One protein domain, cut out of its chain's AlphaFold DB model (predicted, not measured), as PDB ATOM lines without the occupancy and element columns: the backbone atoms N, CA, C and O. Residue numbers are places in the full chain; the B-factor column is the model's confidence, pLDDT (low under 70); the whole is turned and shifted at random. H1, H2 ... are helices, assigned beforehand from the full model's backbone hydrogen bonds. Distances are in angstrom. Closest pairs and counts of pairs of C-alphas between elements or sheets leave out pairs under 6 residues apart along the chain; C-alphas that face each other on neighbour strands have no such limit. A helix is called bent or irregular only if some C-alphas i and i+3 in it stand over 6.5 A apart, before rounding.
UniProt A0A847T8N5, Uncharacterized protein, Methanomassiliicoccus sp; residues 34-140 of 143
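Overview. This is residues 34 to 140 of the 143 residues of an uncharacterized protein of Methanomassiliicoccus sp (UniProt A0A847T8N5). Look for a flat, open frame of helices: H3 and H5 run side by side in opposite directions, H1 crosses them at one end, and kinked H2 lies beyond their other end. H6 and H7 make a helical hairpin to one side, and H7 comes back near the start of H1; residues 56 to 64 stick out. The printed part has 107 residues with seven helices, H1 to H7, no named strand, and is all helix. It is only just compact, close to loose, with a radius of gyration of the C-alphas of 15.6 A, and spans 44 by 35 by 18 A.

Arrangement. Start with H1, residues 35 to 48; its residues 44 to 48 alone touch H3, residues 78 to 91, about perpendicular at 78 degrees, closest C-alphas Thr 47 and Ser 88, 5.1 A. H1 touches H4, residues 94 to 97, at Ala 43 and Glu 96, C-alphas 5.2 A apart. H5, residues 100 to 109, touches H3 at a shallow tilt of 7 degrees, opposite ways, closest C-alphas Met 107 and Arg 78, 6.5 A. H2, residues 59 to 75, touches H5 only at their ends, closest C-alphas Thr 74 and Met 107, 5.9 A. H6, residues 112 to 121, and H7, residues 126 to 139, form a hairpin, closest C-alphas Met 116 and Val 129, 6.5 A. Every O i to N i+4 pair is within hydrogen-bond range in H1, H3, H5, H6 and H7; H2 has 11 of 13, and H4 is too short for one.

Along the chain. Find C-alpha 35 at (204.125, 210.266, 169.074); H1 runs 20.2 A from there. H2, 21.2 A, has a kink of 73 degrees near residue 69 and is irregular, C-alphas 71 and 74 being 9.5 A apart. H7, 19.9 A, ends at C-alpha 139, (195.873, 213.225, 164.955).

Size, cuts and confidence. The C-alphas of Asp 52 and Ser 125 are farthest apart, 44.2 A. The printed part has no cut, no link is long, and no printed residue is under 70 in pLDDT.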
ATOM      1  N   CYS A  34     201.038 206.522 168.057       97.94
ATOM      2  CA  CYS A  34     201.253 207.964 167.950       97.94
ATOM      3  C   CYS A  34     202.475 208.446 168.748       97.94
ATOM      4  O   CYS A  34     202.889 207.814 169.722       97.94
ATOM      5  N   LEU A  35     202.968 209.646 168.413       97.12
ATOM      6  CA  LEU A  35     204.125 210.266 169.074       97.12
ATOM      7  C   LEU A  35     203.914 210.481 170.577       97.12
ATOM      8  O   LEU A  35     204.860 210.385 171.350       97.12
ATOM      9  N   ARG A  36     202.688 210.773 171.029       97.75
ATOM     10  CA  ARG A  36     202.403 210.905 172.470       97.75
ATOM     11  C   ARG A  36     202.623 209.601 173.231       97.75
ATOM     12  O   ARG A  36     203.077 209.656 174.373       97.75
ATOM     13  N   SER A  37     202.318 208.464 172.611       97.69
ATOM     14  CA  SER A  37     202.571 207.142 173.185       97.69
ATOM     15  C   SER A  37     204.070 206.838 173.210       97.69
ATOM     16  O   SER A  37     204.570 206.402 174.248       97.69
ATOM     17  N   ASP A  38     204.814 207.196 172.156       96.50
ATOM     18  CA  ASP A  38     206.284 207.100 172.148       96.50
ATOM     19  C   ASP A  38     206.929 207.970 173.238       96.50
ATOM     20  O   ASP A  38     207.813 207.521 173.970       96.50
ATOM     21  N   MET A  39     206.466 209.215 173.394       97.25
ATOM     22  CA  MET A  39     206.933 210.119 174.449       97.25
ATOM     23  C   MET A  39     206.635 209.567 175.842       97.25
ATOM     24  O   MET A  39     207.479 209.670 176.728       97.25
ATOM     25  N   ALA A  40     205.462 208.961 176.043       97.56
ATOM     26  CA  ALA A  40     205.116 208.375 177.330       97.56
ATOM     27  C   ALA A  40     205.981 207.172 177.676       97.56
ATOM     28  O   ALA A  40     206.469 207.083 178.803       97.56
ATOM     29  N   LEU A  41     206.239 206.293 176.707       96.31
ATOM     30  CA  LEU A  41     207.145 205.173 176.914       96.31
ATOM     31  C   LEU A  41     208.580 205.653 177.164       96.31
ATOM     32  O   LEU A  41     209.262 205.141 178.048       96.31
ATOM     33  N   THR A  42     209.012 206.688 176.443       96.00
ATOM     34  CA  THR A  42     210.325 207.313 176.631       96.00
ATOM     35  C   THR A  42     210.463 207.901 178.034       96.00
ATOM     36  O   THR A  42     211.428 207.592 178.729       96.00
ATOM     37  N   ALA A  43     209.490 208.697 178.488       97.44
ATOM     38  CA  ALA A  43     209.464 209.243 179.843       97.44
ATOM     39  C   ALA A  43     209.499 208.118 180.886       97.44
ATOM     40  O   ALA A  43     210.324 208.142 181.799       97.44
ATOM     41  N   PHE A  44     208.682 207.079 180.709       97.00
ATOM     42  CA  PHE A  44     208.675 205.918 181.592       97.00
ATOM     43  C   PHE A  44     210.059 205.275 181.690       97.00
ATOM     44  O   PHE A  44     210.600 205.167 182.785       97.00
ATOM     45  N   VAL A  45     210.704 204.945 180.573       95.06
ATOM     46  CA  VAL A  45     212.062 204.378 180.567       95.06
ATOM     47  C   VAL A  45     213.076 205.313 181.237       95.06
ATOM     48  O   VAL A  45     213.852 204.873 182.085       95.06
ATOM     49  N   LEU A  46     213.074 206.603 180.893       95.38
ATOM     50  CA  LEU A  46     214.049 207.563 181.416       95.38
ATOM     51  C   LEU A  46     213.948 207.725 182.933       95.38
ATOM     52  O   LEU A  46     214.976 207.835 183.601       95.38
ATOM     53  N   THR A  47     212.735 207.702 183.489       97.06
ATOM     54  CA  THR A  47     212.542 207.780 184.947       97.06
ATOM     55  C   THR A  47     213.182 206.600 185.679       97.06
ATOM     56  O   THR A  47     213.769 206.800 186.742       97.06
ATOM     57  N   HIS A  48     213.186 205.401 185.085       94.69
ATOM     58  CA  HIS A  48     213.817 204.214 185.674       94.69
ATOM     59  C   HIS A  48     215.340 204.300 185.724       94.69
ATOM     60  O   HIS A  48     215.943 203.746 186.637       94.69
ATOM     61  N   LEU A  49     215.975 205.045 184.811       91.88
ATOM     62  CA  LEU A  49     217.426 205.267 184.856       91.88
ATOM     63  C   LEU A  49     217.868 206.047 186.106       91.88
ATOM     64  O   LEU A  49     219.052 206.047 186.440       91.88
ATOM     65  N   ARG A  50     216.932 206.725 186.784       92.94
ATOM     66  CA  ARG A  50     217.169 207.488 188.019       92.94
ATOM     67  C   ARG A  50     216.509 206.871 189.251       92.94
ATOM     68  O   ARG A  50     216.749 207.352 190.356       92.94
ATOM     69  N   ALA A  51     215.676 205.851 189.072       94.38
ATOM     70  CA  ALA A  51     214.921 205.242 190.154       94.38
ATOM     71  C   ALA A  51     215.760 204.208 190.916       94.38
ATOM     72  O   ALA A  51     216.582 203.494 190.342       94.38
ATOM     73  N   ASP A  52     215.500 204.083 192.218       91.12
ATOM     74  CA  ASP A  52     216.036 202.986 193.023       91.12
ATOM     75  C   ASP A  52     215.191 201.719 192.820       91.12
ATOM     76  O   ASP A  52     214.077 201.594 193.356       91.12
ATOM     77  N   LEU A  53     215.712 200.806 191.997       90.56
ATOM     78  CA  LEU A  53     215.037 199.591 191.550       90.56
ATOM     79  C   LEU A  53     215.760 198.345 192.057       90.56
ATOM     80  O   LEU A  53     216.950 198.141 191.814       90.56
ATOM     81  N   SER A  54     214.998 197.456 192.689       89.62
ATOM     82  CA  SER A  54     215.430 196.088 192.957       89.62
ATOM     83  C   SER A  54     214.804 195.178 191.910       89.62
ATOM     84  O   SER A  54     213.664 194.759 192.067       89.62
ATOM     85  N   LEU A  55     215.547 194.901 190.841       87.00
ATOM     86  CA  LEU A  55     215.077 194.078 189.727       87.00
ATOM     87  C   LEU A  55     215.494 192.615 189.889       87.00
ATOM     88  O   LEU A  55     216.542 192.322 190.479       87.00
ATOM     89  N   GLU A  56     214.699 191.719 189.305       89.94
ATOM     90  CA  GLU A  56     215.089 190.327 189.083       89.94
ATOM     91  C   GLU A  56     216.370 190.265 188.233       89.94
ATOM     92  O   GLU A  56     216.575 191.054 187.306       89.94
ATOM     93  N   LYS A  57     217.270 189.348 188.586       87.94
ATOM     94  CA  LYS A  57     218.589 189.175 187.959       87.94
ATOM     95  C   LYS A  57     218.763 187.794 187.348       87.94
ATOM     96  O   LYS A  57     219.679 187.617 186.540       87.94
ATOM     97  N   ASP A  58     217.936 186.828 187.736       91.75
ATOM     98  CA  ASP A  58     217.961 185.494 187.167       91.75
ATOM     99  C   ASP A  58     217.516 185.537 185.703       91.75
ATOM    100  O   ASP A  58     216.424 185.983 185.353       91.75
ATOM    101  N   HIS A  59     218.403 185.076 184.826       86.12
ATOM    102  CA  HIS A  59     218.181 185.131 183.388       86.12
ATOM    103  C   HIS A  59     216.997 184.263 182.944       86.12
ATOM    104  O   HIS A  59     216.293 184.631 182.007       86.12
ATOM    105  N   TYR A  60     216.800 183.101 183.567       90.50
ATOM    106  CA  TYR A  60     215.726 182.188 183.195       90.50
ATOM    107  C   TYR A  60     214.369 182.768 183.607       90.50
ATOM    108  O   TYR A  60     213.453 182.794 182.791       90.50
ATOM    109  N   VAL A  61     214.280 183.340 184.812       91.56
ATOM    110  CA  VAL A  61     213.066 184.029 185.275       91.56
ATOM    111  C   VAL A  61     212.733 185.221 184.375       91.56
ATOM    112  O   VAL A  61     211.598 185.352 183.926       91.56
ATOM    113  N   LEU A  62     213.718 186.060 184.037       89.38
ATOM    114  CA  LEU A  62     213.508 187.195 183.128       89.38
ATOM    115  C   LEU A  62     213.050 186.756 181.729       89.38
ATOM    116  O   LEU A  62     212.223 187.428 181.108       89.38
ATOM    117  N   TYR A  63     213.580 185.638 181.230       89.62
ATOM    118  CA  TYR A  63     213.155 185.061 179.960       89.62
ATOM    119  C   TYR A  63     211.694 184.592 180.019       89.62
ATOM    120  O   TYR A  63     210.899 184.999 179.177       89.62
ATOM    121  N   GLU A  64     211.309 183.828 181.046       91.62
ATOM    122  CA  GLU A  64     209.917 183.390 181.236       91.62
ATOM    123  C   GLU A  64     208.952 184.571 181.391       91.62
ATOM    124  O   GLU A  64     207.886 184.582 180.780       91.62
ATOM    125  N   MET A  65     209.338 185.605 182.146       90.56
ATOM    126  CA  MET A  65     208.550 186.837 182.268       90.56
ATOM    127  C   MET A  65     208.342 187.522 180.913       90.56
ATOM    128  O   MET A  65     207.259 188.043 180.648       90.56
ATOM    129  N   THR A  66     209.364 187.515 180.054       89.25
ATOM    130  CA  THR A  66     209.283 188.092 178.706       89.25
ATOM    131  C   THR A  66     208.336 187.284 177.820       89.25
ATOM    132  O   THR A  66     207.457 187.867 177.188       89.25
ATOM    133  N   GLU A  67     208.444 185.953 177.816       92.12
ATOM    134  CA  GLU A  67     207.539 185.072 177.060       92.12
ATOM    135  C   GLU A  67     206.079 185.227 177.524       92.12
ATOM    136  O   GLU A  67     205.162 185.348 176.709       92.12
ATOM    137  N   GLU A  68     205.847 185.301 178.837       93.12
ATOM    138  CA  GLU A  68     204.513 185.533 179.396       93.12
ATOM    139  C   GLU A  68     203.964 186.920 179.029       93.12
ATOM    140  O   GLU A  68     202.767 187.053 178.765       93.12
ATOM    141  N   ALA A  69     204.802 187.959 178.971       92.12
ATOM    142  CA  ALA A  69     204.391 189.286 178.510       92.12
ATOM    143  C   ALA A  69     204.042 189.289 177.010       92.12
ATOM    144  O   ALA A  69     203.034 189.874 176.617       92.12
ATOM    145  N   ILE A  70     204.813 188.583 176.175       91.75
ATOM    146  CA  ILE A  70     204.542 188.444 174.734       91.75
ATOM    147  C   ILE A  70     203.202 187.733 174.498       91.75
ATOM    148  O   ILE A  70     202.408 188.152 173.655       91.75
ATOM    149  N   HIS A  71     202.927 186.657 175.239       93.38
ATOM    150  CA  HIS A  71     201.744 185.829 175.003       93.38
ATOM    151  C   HIS A  71     200.474 186.314 175.699       93.38
ATOM    152  O   HIS A  71     199.376 186.091 175.180       93.38
ATOM    153  N   ARG A  72     200.595 186.950 176.867       93.50
ATOM    154  CA  ARG A  72     199.445 187.374 177.684       93.50
ATOM    155  C   ARG A  72     199.313 188.886 177.830       93.50
ATOM    156  O   ARG A  72     198.363 189.344 178.460       93.50
ATOM    157  N   GLY A  73     200.220 189.655 177.236       93.06
ATOM    158  CA  GLY A  73     200.188 191.109 177.283       93.06
ATOM    159  C   GLY A  73     200.373 191.652 178.696       93.06
ATOM    160  O   GLY A  73     201.069 191.079 179.530       93.06
ATOM    161  N   THR A  74     199.725 192.779 178.974       93.56
ATOM    162  CA  THR A  74     199.870 193.512 180.245       93.56
ATOM    163  C   THR A  74     199.313 192.775 181.467       93.56
ATOM    164  O   THR A  74     199.676 193.091 182.601       93.56
ATOM    165  N   GLU A  75     198.437 191.785 181.275       92.31
ATOM    166  CA  GLU A  75     197.826 191.039 182.377       92.31
ATOM    167  C   GLU A  75     198.849 190.203 183.159       92.31
ATOM    168  O   GLU A  75     198.802 190.195 184.392       92.31
ATOM    169  N   SER A  76     199.796 189.547 182.478       92.44
ATOM    170  CA  SER A  76     200.790 188.674 183.125       92.44
ATOM    171  C   SER A  76     201.783 189.434 184.001       92.44
ATOM    172  O   SER A  76     202.329 188.866 184.944       92.44
ATOM    173  N   CYS A  77     201.982 190.725 183.738       90.94
ATOM    174  CA  CYS A  77     202.963 191.558 184.424       90.94
ATOM    175  C   CYS A  77     202.348 192.735 185.198       90.94
ATOM    176  O   CYS A  77     203.081 193.597 185.673       90.94
ATOM    177  N   ARG A  78     201.021 192.777 185.401       91.94
ATOM    178  CA  ARG A  78     200.330 193.941 185.998       91.94
ATOM    179  C   ARG A  78     200.876 194.371 187.363       91.94
ATOM    180  O   ARG A  78     200.989 195.565 187.628       91.94
ATOM    181  N   ALA A  79     201.191 193.419 188.242       91.00
ATOM    182  CA  ALA A  79     201.733 193.734 189.565       91.00
ATOM    183  C   ALA A  79     203.109 194.415 189.467       91.00
ATOM    184  O   ALA A  79     203.334 195.434 190.119       91.00
ATOM    185  N   GLU A  80     203.979 193.890 188.604       92.00
ATOM    186  CA  GLU A  80     205.306 194.448 188.344       92.00
ATOM    187  C   GLU A  80     205.199 195.819 187.668       92.00
ATOM    188  O   GLU A  80     205.807 196.783 188.116       92.00
ATOM    189  N   LEU A  81     204.333 195.953 186.660       94.25
ATOM    190  CA  LEU A  81     204.072 197.217 185.970       94.25
ATOM    191  C   LEU A  81     203.625 198.325 186.936       94.25
ATOM    192  O   LEU A  81     204.133 199.441 186.860       94.25
ATOM    193  N   ARG A  82     202.741 198.020 187.895       94.38
ATOM    194  CA  ARG A  82     202.329 198.982 188.933       94.38
ATOM    195  C   ARG A  82     203.464 199.342 189.887       94.38
ATOM    196  O   ARG A  82     203.568 200.496 190.297       94.38
ATOM    197  N   HIS A  83     204.309 198.375 190.247       94.12
ATOM    198  CA  HIS A  83     205.496 198.651 191.055       94.12
ATOM    199  C   HIS A  83     206.445 199.613 190.329       94.12
ATOM    200  O   HIS A  83     206.862 200.620 190.904       94.12
ATOM    201  N   LEU A  84     206.728 199.332 189.057       95.62
ATOM    202  CA  LEU A  84     207.549 200.167 188.187       95.62
ATOM    203  C   LEU A  84     206.950 201.569 188.008       95.62
ATOM    204  O   LEU A  84     207.661 202.557 188.157       95.62
ATOM    205  N   LEU A  85     205.632 201.687 187.814       96.62
ATOM    206  CA  LEU A  85     204.948 202.983 187.742       96.62
ATOM    207  C   LEU A  85     205.141 203.823 189.004       96.62
ATOM    208  O   LEU A  85     205.547 204.978 188.904       96.62
ATOM    209  N   ALA A  86     204.954 203.238 190.188       96.25
ATOM    210  CA  ALA A  86     205.171 203.956 191.442       96.25
ATOM    211  C   ALA A  86     206.630 204.436 191.592       96.25
ATOM    212  O   ALA A  86     206.898 205.514 192.129       96.25
ATOM    213  N   LYS A  87     207.596 203.648 191.100       97.44
ATOM    214  CA  LYS A  87     209.019 204.020 191.086       97.44
ATOM    215  C   LYS A  87     209.317 205.134 190.085       97.44
ATOM    216  O   LYS A  87     210.089 206.041 190.411       97.44
ATOM    217  N   SER A  88     208.684 205.102 188.915       97.00
ATOM    218  CA  SER A  88     208.732 206.180 187.931       97.00
ATOM    219  C   SER A  88     208.198 207.485 188.494       97.00
ATOM    220  O   SER A  88     208.899 208.489 188.437       97.00
ATOM    221  N   GLU A  89     207.004 207.479 189.086       97.06
ATOM    222  CA  GLU A  89     206.365 208.677 189.645       97.06
ATOM    223  C   GLU A  89     207.223 209.341 190.724       97.06
ATOM    224  O   GLU A  89     207.368 210.562 190.743       97.06
ATOM    225  N   ALA A  90     207.857 208.540 191.585       96.94
ATOM    226  CA  ALA A  90     208.754 209.040 192.623       96.94
ATOM    227  C   ALA A  90     210.051 209.669 192.074       96.94
ATOM    228  O   ALA A  90     210.687 210.463 192.767       96.94
ATOM    229  N   SER A  91     210.452 209.312 190.850       96.94
ATOM    230  CA  SER A  91     211.740 209.693 190.243       96.94
ATOM    231  C   SER A  91     211.592 210.662 189.062       96.94
ATOM    232  O   SER A  91     212.590 211.096 188.474       96.94
ATOM    233  N   ALA A  92     210.352 210.972 188.684       97.44
ATOM    234  CA  ALA A  92     210.016 211.758 187.512       97.44
ATOM    235  C   ALA A  92     210.163 213.260 187.744       97.44
ATOM    236  O   ALA A  92     209.868 213.806 188.808       97.44
ATOM    237  N   THR A  93     210.598 213.949 186.694       97.50
ATOM    238  CA  THR A  93     210.483 215.403 186.596       97.50
ATOM    239  C   THR A  93     209.022 215.812 186.385       97.50
ATOM    240  O   THR A  93     208.175 215.002 186.011       97.50
ATOM    241  N   ALA A  94     208.720 217.099 186.574       96.81
ATOM    242  CA  ALA A  94     207.375 217.630 186.336       96.81
ATOM    243  C   ALA A  94     206.886 217.411 184.891       96.81
ATOM    244  O   ALA A  94     205.695 217.204 184.675       96.81
ATOM    245  N   GLU A  95     207.797 217.442 183.914       96.75
ATOM    246  CA  GLU A  95     207.481 217.179 182.508       96.75
ATOM    247  C   GLU A  95     207.184 215.693 182.269       96.75
ATOM    248  O   GLU A  95     206.153 215.357 181.699       96.75
ATOM    249  N   GLU A  96     208.016 214.786 182.783       98.06
ATOM    250  CA  GLU A  96     207.800 213.339 182.633       98.06
ATOM    251  C   GLU A  96     206.508 212.868 183.314       98.06
ATOM    252  O   GLU A  96     205.783 212.049 182.747       98.06
ATOM    253  N   LEU A  97     206.169 213.434 184.482       97.62
ATOM    254  CA  LEU A  97     204.906 213.163 185.179       97.62
ATOM    255  C   LEU A  97     203.678 213.450 184.308       97.62
ATOM    256  O   LEU A  97     202.663 212.775 184.452       97.62
ATOM    257  N   HIS A  98     203.758 214.407 183.377       97.06
ATOM    258  CA  HIS A  98     202.659 214.694 182.453       97.06
ATOM    259  C   HIS A  98     202.352 213.518 181.512       97.06
ATOM    260  O   HIS A  98     201.228 213.385 181.027       97.06
ATOM    261  N   HIS A  99     203.336 212.655 181.261       97.81
ATOM    262  CA  HIS A  99     203.208 211.538 180.338       97.81
ATOM    263  C   HIS A  99     202.821 210.213 181.011       97.81
ATOM    264  O   HIS A  99     202.203 209.366 180.361       97.81
ATOM    265  N   LEU A 100     203.135 210.029 182.297       97.50
ATOM    266  CA  LEU A 100     202.886 208.772 183.018       97.50
ATOM    267  C   LEU A 100     201.410 208.322 183.077       97.50
ATOM    268  O   LEU A 100     201.190 207.113 182.996       97.50
ATOM    269  N   PRO A 101     200.389 209.209 183.103       97.50
ATOM    270  CA  PRO A 101     198.992 208.773 183.055       97.50
ATOM    271  C   PRO A 101     198.644 207.935 181.817       97.50
ATOM    272  O   PRO A 101     197.769 207.073 181.871       97.50
ATOM    273  N   LEU A 102     199.331 208.152 180.688       97.44
ATOM    274  CA  LEU A 102     199.128 207.324 179.499       97.44
ATOM    275  C   LEU A 102     199.648 205.896 179.715       97.44
ATOM    276  O   LEU A 102     199.018 204.941 179.268       97.44
ATOM    277  N   ILE A 103     200.762 205.744 180.430       97.25
ATOM    278  CA  ILE A 103     201.328 204.436 180.773       97.25
ATOM    279  C   ILE A 103     200.410 203.686 181.730       97.25
ATOM    280  O   ILE A 103     200.089 202.530 181.466       97.25
ATOM    281  N   GLU A 104     199.915 204.351 182.773       96.62
ATOM    282  CA  GLU A 104     198.912 203.776 183.676       96.62
ATOM    283  C   GLU A 104     197.680 203.285 182.894       96.62
ATOM    284  O   GLU A 104     197.249 202.139 183.040       96.62
ATOM    285  N   GLY A 105     197.178 204.113 181.969       95.56
ATOM    286  CA  GLY A 105     196.076 203.749 181.081       95.56
ATOM    287  C   GLY A 105     196.345 202.485 180.257       95.56
ATOM    288  O   GLY A 105     195.438 201.673 180.076       95.56
ATOM    289  N   ARG A 106     197.586 202.263 179.801       94.56
ATOM    290  CA  ARG A 106     197.992 201.037 179.090       94.56
ATOM    291  C   ARG A 106     198.096 199.823 180.008       94.56
ATOM    292  O   ARG A 106     197.693 198.738 179.601       94.56
ATOM    293  N   MET A 107     198.583 199.993 181.234       93.88
ATOM    294  CA  MET A 107     198.697 198.905 182.217       93.88
ATOM    295  C   MET A 107     197.326 198.339 182.618       93.88
ATOM    296  O   MET A 107     197.183 197.132 182.830       93.88
ATOM    297  N   GLU A 108     196.313 199.203 182.706       91.25
ATOM    298  CA  GLU A 108     194.948 198.808 183.068       91.25
ATOM    299  C   GLU A 108     194.084 198.470 181.841       91.25
ATOM    300  O   GLU A 108     193.262 197.551 181.884       91.25
ATOM    301  N   GLY A 109     194.260 199.202 180.739       91.62
ATOM    302  CA  GLY A 109     193.440 199.103 179.530       91.62
ATOM    303  C   GLY A 109     193.944 198.117 178.473       91.62
ATOM    304  O   GLY A 109     193.152 197.716 177.606       91.62
ATOM    305  N   GLY A 110     195.211 197.706 178.551       94.38
ATOM    306  CA  GLY A 110     195.894 196.828 177.600       94.38
ATOM    307  C   GLY A 110     196.876 197.556 176.672       94.38
ATOM    308  O   GLY A 110     196.750 198.757 176.394       94.38
ATOM    309  N   SER A 111     197.842 196.799 176.144       94.69
ATOM    310  CA  SER A 111     198.779 197.263 175.112       94.69
ATOM    311  C   SER A 111     198.073 197.611 173.793       94.69
ATOM    312  O   SER A 111     196.904 197.282 173.578       94.69
ATOM    313  N   VAL A 112     198.786 198.261 172.865       95.88
ATOM    314  CA  VAL A 112     198.266 198.579 171.520       95.88
ATOM    315  C   VAL A 112     197.776 197.318 170.807       95.88
ATOM    316  O   VAL A 112     196.651 197.294 170.307       95.88
ATOM    317  N   ALA A 113     198.569 196.244 170.842       95.06
ATOM    318  CA  ALA A 113     198.199 194.956 170.265       95.06
ATOM    319  C   ALA A 113     196.923 194.385 170.906       95.06
ATOM    320  O   ALA A 113     196.020 193.935 170.198       95.06
ATOM    321  N   GLU A 114     196.791 194.462 172.234       96.19
ATOM    322  CA  GLU A 114     195.584 194.012 172.937       96.19
ATOM    323  C   GLU A 114     194.344 194.823 172.528       96.19
ATOM    324  O   GLU A 114     193.268 194.248 172.322       96.19
ATOM    325  N   LEU A 115     194.484 196.143 172.351       96.12
ATOM    326  CA  LEU A 115     193.402 196.998 171.859       96.12
ATOM    327  C   LEU A 115     193.023 196.665 170.411       96.12
ATOM    328  O   LEU A 115     191.836 196.516 170.116       96.12
ATOM    329  N   MET A 116     193.999 196.472 169.521       97.00
ATOM    330  CA  MET A 116     193.759 196.061 168.133       97.00
ATOM    331  C   MET A 116     193.025 194.715 168.073       97.00
ATOM    332  O   MET A 116     192.018 194.578 167.375       97.00
ATOM    333  N   CYS A 117     193.468 193.727 168.858       96.06
ATOM    334  CA  CYS A 117     192.786 192.439 168.972       96.06
ATOM    335  C   CYS A 117     191.347 192.596 169.482       96.06
ATOM    336  O   CYS A 117     190.450 191.888 169.019       96.06
ATOM    337  N   ARG A 118     191.105 193.515 170.423       96.94
ATOM    338  CA  ARG A 118     189.763 193.808 170.937       96.94
ATOM    339  C   ARG A 118     188.861 194.403 169.856       96.94
ATOM    340  O   ARG A 118     187.734 193.934 169.725       96.94
ATOM    341  N   MET A 119     189.353 195.350 169.057       97.88
ATOM    342  CA  MET A 119     188.602 195.922 167.930       97.88
ATOM    343  C   MET A 119     188.179 194.840 166.930       97.88
ATOM    344  O   MET A 119     187.012 194.768 166.547       97.88
ATOM    345  N   VAL A 120     189.094 193.932 166.569       98.12
ATOM    346  CA  VAL A 120     188.777 192.812 165.665       98.12
ATOM    347  C   VAL A 120     187.726 191.882 166.271       98.12
ATOM    348  O   VAL A 120     186.751 191.533 165.610       98.12
ATOM    349  N   LYS A 121     187.867 191.523 167.554       97.62
ATOM    350  CA  LYS A 121     186.868 190.710 168.273       97.62
ATOM    351  C   LYS A 121     185.495 191.389 168.351       97.62
ATOM    352  O   LYS A 121     184.487 190.694 168.435       97.62
ATOM    353  N   GLN A 122     185.453 192.719 168.317       97.69
ATOM    354  CA  GLN A 122     184.226 193.522 168.305       97.69
ATOM    355  C   GLN A 122     183.648 193.736 166.895       97.69
ATOM    356  O   GLN A 122     182.600 194.364 166.763       97.69
ATOM    357  N   GLY A 123     184.277 193.178 165.857       97.88
ATOM    358  CA  GLY A 123     183.748 193.147 164.494       97.88
ATOM    359  C   GLY A 123     184.470 194.051 163.499       97.88
ATOM    360  O   GLY A 123     184.101 194.043 162.326       97.88
ATOM    361  N   SER A 124     185.500 194.796 163.913       98.19
ATOM    362  CA  SER A 124     186.323 195.556 162.970       98.19
ATOM    363  C   SER A 124     187.140 194.620 162.078       98.19
ATOM    364  O   SER A 124     187.789 193.678 162.533       98.19
ATOM    365  N   SER A 125     187.170 194.909 160.785       98.38
ATOM    366  CA  SER A 125     188.116 194.308 159.853       98.38
ATOM    367  C   SER A 125     189.542 194.808 160.117       98.38
ATOM    368  O   SER A 125     189.756 195.908 160.626       98.38
ATOM    369  N   ILE A 126     190.546 194.038 159.684       97.38
ATOM    370  CA  ILE A 126     191.962 194.449 159.762       97.38
ATOM    371  C   ILE A 126     192.186 195.797 159.060       97.38
ATOM    372  O   ILE A 126     192.950 196.630 159.541       97.38
ATOM    373  N   LYS A 127     191.487 196.040 157.943       98.31
ATOM    374  CA  LYS A 127     191.563 197.310 157.214       98.31
ATOM    375  C   LYS A 127     191.076 198.481 158.068       98.31
ATOM    376  O   LYS A 127     191.715 199.526 158.060       98.31
ATOM    377  N   GLU A 128     189.968 198.322 158.787       98.44
ATOM    378  CA  GLU A 128     189.436 199.370 159.670       98.44
ATOM    379  C   GLU A 128     190.366 199.638 160.852       98.44
ATOM    380  O   GLU A 128     190.607 200.797 161.173       98.44
ATOM    381  N   VAL A 129     190.960 198.593 161.439       98.31
ATOM    382  CA  VAL A 129     191.980 198.758 162.486       98.31
ATOM    383  C   VAL A 129     193.187 199.528 161.950       98.31
ATOM    384  O   VAL A 129     193.631 200.474 162.590       98.31
ATOM    385  N   ALA A 130     193.688 199.190 160.759       97.62
ATOM    386  CA  ALA A 130     194.816 199.893 160.147       97.62
ATOM    387  C   ALA A 130     194.499 201.367 159.830       97.62
ATOM    388  O   ALA A 130     195.336 202.239 160.064       97.62
ATOM    389  N   VAL A 131     193.288 201.661 159.337       98.25
ATOM    390  CA  VAL A 131     192.822 203.046 159.138       98.25
ATOM    391  C   VAL A 131     192.788 203.795 160.466       98.25
ATOM    392  O   VAL A 131     193.239 204.937 160.529       98.25
ATOM    393  N   GLU A 132     192.309 203.154 161.531       98.06
ATOM    394  CA  GLU A 132     192.293 203.768 162.854       98.06
ATOM    395  C   GLU A 132     193.710 204.028 163.380       98.06
ATOM    396  O   GLU A 132     193.967 205.135 163.841       98.06
ATOM    397  N   MET A 133     194.658 203.089 163.246       97.62
ATOM    398  CA  MET A 133     196.057 203.322 163.647       97.62
ATOM    399  C   MET A 133     196.662 204.501 162.878       97.62
ATOM    400  O   MET A 133     197.270 205.392 163.467       97.62
ATOM    401  N   SER A 134     196.432 204.558 161.562       97.81
ATOM    402  CA  SER A 134     196.905 205.666 160.728       97.81
ATOM    403  C   SER A 134     196.306 207.008 161.155       97.81
ATOM    404  O   SER A 134     196.998 208.024 161.109       97.81
ATOM    405  N   ARG A 135     195.037 207.023 161.582       98.25
ATOM    406  CA  ARG A 135     194.382 208.222 162.108       98.25
ATOM    407  C   ARG A 135     194.991 208.661 163.438       98.25
ATOM    408  O   ARG A 135     195.248 209.846 163.603       98.25
ATOM    409  N   ARG A 136     195.267 207.730 164.357       98.06
ATOM    410  CA  ARG A 136     195.901 208.026 165.658       98.06
ATOM    411  C   ARG A 136     197.285 208.633 165.495       98.06
ATOM    412  O   ARG A 136     197.600 209.605 166.182       98.06
ATOM    413  N   LEU A 137     198.045 208.137 164.521       96.62
ATOM    414  CA  LEU A 137     199.340 208.698 164.161       96.62
ATOM    415  C   LEU A 137     199.202 210.131 163.632       96.62
ATOM    416  O   LEU A 137     199.943 211.012 164.059       96.62
ATOM    417  N   TYR A 138     198.239 210.373 162.736       97.69
ATOM    418  CA  TYR A 138     198.007 211.693 162.140       97.69
ATOM    419  C   TYR A 138     197.492 212.727 163.152       97.69
ATOM    420  O   TYR A 138     198.017 213.835 163.229       97.69
ATOM    421  N   ASP A 139     196.490 212.353 163.949       98.25
ATOM    422  CA  ASP A 139     195.873 213.225 164.955       98.25
ATOM    423  C   ASP A 139     196.767 213.385 166.199       98.25
ATOM    424  O   ASP A 139     196.540 214.270 167.025       98.25
ATOM    425  N   ASN A 140     197.783 212.528 166.340       97.62
ATOM    426  CA  ASN A 140     198.646 212.416 167.511       97.62
ATOM    427  C   ASN A 140     197.844 212.245 168.815       97.62
ATOM    428  O   ASN A 140     198.021 212.973 169.796       97.62
TER     429      ASN A 140